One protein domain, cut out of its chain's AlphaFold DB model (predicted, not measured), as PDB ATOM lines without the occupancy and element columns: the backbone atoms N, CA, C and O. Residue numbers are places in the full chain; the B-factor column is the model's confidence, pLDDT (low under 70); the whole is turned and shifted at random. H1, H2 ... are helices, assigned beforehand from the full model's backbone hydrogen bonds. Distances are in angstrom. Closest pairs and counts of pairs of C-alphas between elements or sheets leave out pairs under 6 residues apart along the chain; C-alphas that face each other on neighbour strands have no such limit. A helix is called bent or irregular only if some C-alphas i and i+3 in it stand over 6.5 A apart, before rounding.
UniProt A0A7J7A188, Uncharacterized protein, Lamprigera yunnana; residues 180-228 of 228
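Overview. This is residues 180 to 228 of the 228 residues of an uncharacterized protein of Lamprigera yunnana (UniProt A0A7J7A188). A long helix, H1, and a shorter one, H2, make a loose pair: H2 slants past the later part of H1 with a narrow space between them, and the link folds back from the end of H1 to the start of H2. Residues 180 to 190 of H1 stick out at one end, and residues 223 to 228, of which 223 to 227 belong to H2, stick out at the other. The printed part has 49 residues, with two named helices in the order H1, H2 and no named strand; its class is all helix. The whole is loose, with a radius of gyration of the C-alphas of 12.9 A, and elongated, spanning 40 by 23 by 18 A.

Arrangement. H1, residues 180 to 201, and H2, residues 212 to 227, are near each other: 8 pairs of their C-alphas are within 10 A, and the closest are 8.3 A apart. In H2 every O i to N i+4 pair is within hydrogen-bond range; in H1 16 of 18 are.

Along the chain. H1 is 32.2 A long, from C-alpha 180 at (125.988, 134.877, 164.043) to C-alpha 201 at (130.535, 136.109, 132.187). H2 is 23.1 A long, from C-alpha 212 at (132.478, 143.642, 145.954) to C-alpha 227 at (118.648, 145.649, 127.562). Neither helix is bent.

Size, cuts and confidence. The C-alphas of Asp 181 and Asn 228 are the two farthest apart, at 41.4 A. Without the stretches that stand free, the body has 32 residues and spans 21 by 19 by 16 A. The link from H1 to H2, 10 residues, is short, and the printed part has no cut. The mean pLDDT of the printed part is 73.5; residues 198 to 209, 212 and 227 to 228 are under 70.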
ATOM      1  N   ASP A 180     125.291 133.981 164.977       70.25
ATOM      2  CA  ASP A 180     125.988 134.877 164.043       70.25
ATOM      3  C   ASP A 180     126.900 134.085 163.085       70.25
ATOM      4  O   ASP A 180     127.065 134.437 161.912       70.25
ATOM      5  N   ASP A 181     127.390 132.932 163.541       73.81
ATOM      6  CA  ASP A 181     128.163 131.974 162.755       73.81
ATOM      7  C   ASP A 181     127.355 131.373 161.593       73.81
ATOM      8  O   ASP A 181     127.876 131.177 160.490       73.81
ATOM      9  N   HIS A 182     126.056 131.130 161.779       75.44
ATOM     10  CA  HIS A 182     125.178 130.621 160.725       75.44
ATOM     11  C   HIS A 182     124.900 131.688 159.653       75.44
ATOM     12  O   HIS A 182     124.808 131.371 158.463       75.44
ATOM     13  N   LEU A 183     124.806 132.961 160.048       79.81
ATOM     14  CA  LEU A 183     124.682 134.091 159.118       79.81
ATOM     15  C   LEU A 183     125.974 134.322 158.338       79.81
ATOM     16  O   LEU A 183     125.927 134.545 157.125       79.81
ATOM     17  N   ASN A 184     127.123 134.218 159.001       81.38
ATOM     18  CA  ASN A 184     128.420 134.327 158.351       81.38
ATOM     19  C   ASN A 184     128.624 133.194 157.331       81.38
ATOM     20  O   ASN A 184     128.981 133.448 156.181       81.38
ATOM     21  N   ASN A 185     128.273 131.959 157.697       82.56
ATOM     22  CA  ASN A 185     128.339 130.807 156.794       82.56
ATOM     23  C   ASN A 185     127.400 130.951 155.585       82.56
ATOM     24  O   ASN A 185     127.803 130.665 154.456       82.56
ATOM     25  N   LEU A 186     126.175 131.451 155.786       85.94
ATOM     26  CA  LEU A 186     125.254 131.757 154.684       85.94
ATOM     27  C   LEU A 186     125.789 132.866 153.778       85.94
ATOM     28  O   LEU A 186     125.681 132.770 152.557       85.94
ATOM     29  N   THR A 187     126.391 133.899 154.358       87.06
ATOM     30  CA  THR A 187     126.957 135.023 153.608       87.06
ATOM     31  C   THR A 187     128.122 134.562 152.739       87.06
ATOM     32  O   THR A 187     128.145 134.860 151.546       87.06
ATOM     33  N   VAL A 188     129.043 133.763 153.289       86.75
ATOM     34  CA  VAL A 188     130.151 133.158 152.532       86.75
ATOM     35  C   VAL A 188     129.622 132.279 151.400       86.75
ATOM     36  O   VAL A 188     130.100 132.381 150.272       86.75
ATOM     37  N   TYR A 189     128.592 131.472 151.663       90.25
ATOM     38  CA  TYR A 189     127.978 130.617 150.648       90.25
ATOM     39  C   TYR A 189     127.338 131.419 149.504       90.25
ATOM     40  O   TYR A 189     127.562 131.117 148.332       90.25
ATOM     41  N   ILE A 190     126.572 132.466 149.823       90.81
ATOM     42  CA  ILE A 190     125.921 133.331 148.828       90.81
ATOM     43  C   ILE A 190     126.965 134.092 148.005       90.81
ATOM     44  O   ILE A 190     126.853 134.163 146.782       90.81
ATOM     45  N   VAL A 191     128.004 134.629 148.649       83.88
ATOM     46  CA  VAL A 191     129.093 135.346 147.967       83.88
ATOM     47  C   VAL A 191     129.868 134.415 147.035       83.88
ATOM     48  O   VAL A 191     130.166 134.794 145.900       83.88
ATOM     49  N   GLU A 192     130.149 133.188 147.468       85.88
ATOM     50  CA  GLU A 192     130.819 132.179 146.646       85.88
ATOM     51  C   GLU A 192     129.950 131.753 145.454       85.88
ATOM     52  O   GLU A 192     130.448 131.634 144.333       85.88
ATOM     53  N   ALA A 193     128.638 131.603 145.654       83.69
ATOM     54  CA  ALA A 193     127.702 131.330 144.568       83.69
ATOM     55  C   ALA A 193     127.716 132.464 143.530       83.69
ATOM     56  O   ALA A 193     127.910 132.201 142.344       83.69
ATOM     57  N   ILE A 194     127.605 133.725 143.963       83.19
ATOM     58  CA  ILE A 194     127.661 134.896 143.071       83.19
ATOM     59  C   ILE A 194     128.990 134.943 142.311       83.19
ATOM     60  O   ILE A 194     128.992 135.190 141.107       83.19
ATOM     61  N   ARG A 195     130.118 134.665 142.975       75.50
ATOM     62  CA  ARG A 195     131.441 134.640 142.339       75.50
ATOM     63  C   ARG A 195     131.520 133.587 141.235       75.50
ATOM     64  O   ARG A 195     132.039 133.880 140.161       75.50
ATOM     65  N   ARG A 196     130.989 132.386 141.479       76.50
ATOM     66  CA  ARG A 196     130.955 131.305 140.482       76.50
ATOM     67  C   ARG A 196     130.025 131.614 139.316       76.50
ATOM     68  O   ARG A 196     130.358 131.264 138.191       76.50
ATOM     69  N   TYR A 197     128.913 132.305 139.559       70.19
ATOM     70  CA  TYR A 197     128.043 132.794 138.487       70.19
ATOM     71  C   TYR A 197     128.703 133.916 137.673       70.19
ATOM     72  O   TYR A 197     128.624 133.899 136.450       70.19
ATOM     73  N   ALA A 198     129.411 134.842 138.321       68.44
ATOM     74  CA  ALA A 198     130.099 135.944 137.648       68.44
ATOM     75  C   ALA A 198     131.280 135.480 136.773       68.44
ATOM     76  O   ALA A 198     131.568 136.108 135.760       68.44
ATOM     77  N   GLN A 199     131.939 134.366 137.115       61.28
ATOM     78  CA  GLN A 199     133.011 133.781 136.293       61.28
ATOM     79  C   GLN A 199     132.519 133.213 134.952       61.28
ATOM     80  O   GLN A 199     133.305 133.068 134.019       61.28
ATOM     81  N   VAL A 200     131.223 132.919 134.818       57.59
ATOM     82  CA  VAL A 200     130.643 132.467 133.540       57.59
ATOM     83  C   VAL A 200     130.548 133.625 132.526       57.59
ATOM     84  O   VAL A 200     130.509 133.377 131.324       57.59
ATOM     85  N   ASP A 201     130.611 134.878 132.991       50.94
ATOM     86  CA  ASP A 201     130.535 136.109 132.187       50.94
ATOM     87  C   ASP A 201     131.912 136.790 131.979       50.94
ATOM     88  O   ASP A 201     131.987 137.998 131.737       50.94
ATOM     89  N   GLU A 202     133.027 136.041 132.025       55.53
ATOM     90  CA  GLU A 202     134.405 136.537 131.794       55.53
ATOM     91  C   GLU A 202     134.686 137.000 130.341       55.53
ATOM     92  O   GLU A 202     135.628 136.582 129.666       55.53
ATOM     93  N   ARG A 203     133.882 137.931 129.831       52.59
ATOM     94  CA  ARG A 203     134.243 138.820 128.718       52.59
ATOM     95  C   ARG A 203     134.127 140.299 129.078       52.59
ATOM     96  O   ARG A 203     134.393 141.139 128.224       52.59
ATOM     97  N   ALA A 204     133.778 140.626 130.323       57.03
ATOM     98  CA  ALA A 204     133.569 142.000 130.755       57.03
ATOM     99  C   ALA A 204     134.211 142.286 132.119       57.03
ATOM    100  O   ALA A 204     133.512 142.494 133.096       57.03
ATOM    101  N   SER A 205     135.541 142.320 132.199       56.47
ATOM    102  CA  SER A 205     136.180 143.350 133.026       56.47
ATOM    103  C   SER A 205     137.656 143.483 132.672       56.47
ATOM    104  O   SER A 205     138.456 142.569 132.868       56.47
ATOM    105  N   LYS A 206     138.011 144.641 132.114       57.50
ATOM    106  CA  LYS A 206     139.393 145.069 131.858       57.50
ATOM    107  C   LYS A 206     139.879 146.057 132.928       57.50
ATOM    108  O   LYS A 206     140.904 146.701 132.731       57.50
ATOM    109  N   ASN A 207     139.154 146.196 134.041       64.06
ATOM    110  CA  ASN A 207     139.424 147.215 135.047       64.06
ATOM    111  C   ASN A 207     139.562 146.570 136.431       64.06
ATOM    112  O   ASN A 207     138.696 145.821 136.870       64.06
ATOM    113  N   ASN A 208     140.664 146.870 137.122       66.31
ATOM    114  CA  ASN A 208     140.961 146.363 138.462       66.31
ATOM    115  C   ASN A 208     139.930 146.885 139.473       66.31
ATOM    116  O   ASN A 208     140.082 147.978 140.018       66.31
ATOM    117  N   CYS A 209     138.877 146.107 139.710       66.75
ATOM    118  CA  CYS A 209     137.906 146.367 140.758       66.75
ATOM    119  C   CYS A 209     137.940 145.269 141.818       66.75
ATOM    120  O   CYS A 209     137.375 144.188 141.650       66.75
ATOM    121  N   ASP A 210     138.597 145.572 142.938       70.94
ATOM    122  CA  ASP A 210     138.799 144.627 144.042       70.94
ATOM    123  C   ASP A 210     137.645 144.622 145.052       70.94
ATOM    124  O   ASP A 210     137.458 143.653 145.787       70.94
ATOM    125  N   THR A 211     136.818 145.671 145.074       72.81
ATOM    126  CA  THR A 211     135.687 145.762 146.004       72.81
ATOM    127  C   THR A 211     134.433 145.096 145.436       72.81
ATOM    128  O   THR A 211     134.082 145.257 144.265       72.81
ATOM    129  N   ILE A 212     133.716 144.367 146.298       67.94
ATOM    130  CA  ILE A 212     132.478 143.642 145.954       67.94
ATOM    131  C   ILE A 212     131.440 144.594 145.341       67.94
ATOM    132  O   ILE A 212     130.822 144.276 144.328       67.94
ATOM    133  N   TYR A 213     131.316 145.799 145.901       71.69
ATOM    134  CA  TYR A 213     130.417 146.836 145.399       71.69
ATOM    135  C   TYR A 213     130.744 147.275 143.972       71.69
ATOM    136  O   TYR A 213     129.825 147.500 143.185       71.69
ATOM    137  N   CYS A 214     132.029 147.363 143.610       78.19
ATOM    138  CA  CYS A 214     132.395 147.722 142.247       78.19
ATOM    139  C   CYS A 214     131.983 146.632 141.253       78.19
ATOM    140  O   CYS A 214     131.380 146.950 140.234       78.19
ATOM    141  N   LYS A 215     132.219 145.355 141.585       75.19
ATOM    142  CA  LYS A 215     131.853 144.229 140.710       75.19
ATOM    143  C   LYS A 215     130.348 144.146 140.484       75.19
ATOM    144  O   LYS A 215     129.903 143.994 139.355       75.19
ATOM    145  N   VAL A 216     129.556 144.298 141.546       80.69
ATOM    146  CA  VAL A 216     128.089 144.273 141.439       80.69
ATOM    147  C   VAL A 216     127.578 145.448 140.604       80.69
ATOM    148  O   VAL A 216     126.689 145.269 139.776       80.69
ATOM    149  N   ASN A 217     128.162 146.635 140.770       82.56
ATOM    150  CA  ASN A 217     127.796 147.812 139.985       82.56
ATOM    151  C   ASN A 217     128.227 147.699 138.510       82.56
ATOM    152  O   ASN A 217     127.506 148.153 137.626       82.56
ATOM    153  N   GLU A 218     129.376 147.085 138.225       80.00
ATOM    154  CA  GLU A 218     129.834 146.800 136.859       80.00
ATOM    155  C   GLU A 218     128.899 145.806 136.166       80.00
ATOM    156  O   GLU A 218     128.407 146.084 135.075       80.00
ATOM    157  N   ILE A 219     128.554 144.713 136.848       78.00
ATOM    158  CA  ILE A 219     127.594 143.722 136.356       78.00
ATOM    159  C   ILE A 219     126.234 144.388 136.097       78.00
ATOM    160  O   ILE A 219     125.679 144.259 135.007       78.00
ATOM    161  N   ALA A 220     125.724 145.185 137.038       82.12
ATOM    162  CA  ALA A 220     124.467 145.913 136.867       82.12
ATOM    163  C   ALA A 220     124.486 146.858 135.649       82.12
ATOM    164  O   ALA A 220     123.496 146.933 134.921       82.12
ATOM    165  N   LYS A 221     125.617 147.528 135.386       79.38
ATOM    166  CA  LYS A 221     125.797 148.357 134.185       79.38
ATOM    167  C   LYS A 221     125.810 147.529 132.905       79.38
ATOM    168  O   LYS A 221     125.098 147.876 131.973       79.38
ATOM    169  N   THR A 222     126.535 146.410 132.872       77.69
ATOM    170  CA  THR A 222     126.542 145.528 131.690       77.69
ATOM    171  C   THR A 222     125.156 144.965 131.372       77.69
ATOM    172  O   THR A 222     124.803 144.826 130.203       77.69
ATOM    173  N   PHE A 223     124.337 144.696 132.392       80.00
ATOM    174  CA  PHE A 223     122.941 144.317 132.200       80.00
ATOM    175  C   PHE A 223     122.097 145.478 131.668       80.00
ATOM    176  O   PHE A 223     121.328 145.275 130.733       80.00
ATOM    177  N   ALA A 224     122.250 146.688 132.210       78.94
ATOM    178  CA  ALA A 224     121.522 147.858 131.725       78.94
ATOM    179  C   ALA A 224     121.833 148.166 130.249       78.94
ATOM    180  O   ALA A 224     120.906 148.374 129.473       78.94
ATOM    181  N   ASP A 225     123.104 148.107 129.843       74.06
ATOM    182  CA  ASP A 225     123.533 148.379 128.463       74.06
ATOM    183  C   ASP A 225     123.090 147.295 127.466       74.06
ATOM    184  O   ASP A 225     122.967 147.558 126.275       74.06
ATOM    185  N   LYS A 226     122.845 146.061 127.928       74.31
ATOM    186  CA  LYS A 226     122.404 144.945 127.073       74.31
ATOM    187  C   LYS A 226     120.897 144.958 126.788       74.31
ATOM    188  O   LYS A 226     120.456 144.281 125.861       74.31
ATOM    189  N   TYR A 227     120.116 145.662 127.606       68.19
ATOM    190  CA  TYR A 227     118.648 145.649 127.562       68.19
ATOM    191  C   TYR A 227     118.012 147.030 127.324       68.19
ATOM    192  O   TYR A 227     116.785 147.134 127.380       68.19
ATOM    193  N   ASN A 228     118.821 148.054 127.042       52.84
ATOM    194  CA  ASN A 228     118.407 149.348 126.483       52.84
ATOM    195  C   ASN A 228     118.712 149.394 124.983       52.84
ATOM    196  O   ASN A 228     117.963 150.088 124.262       52.84
TER     197      ASN A 228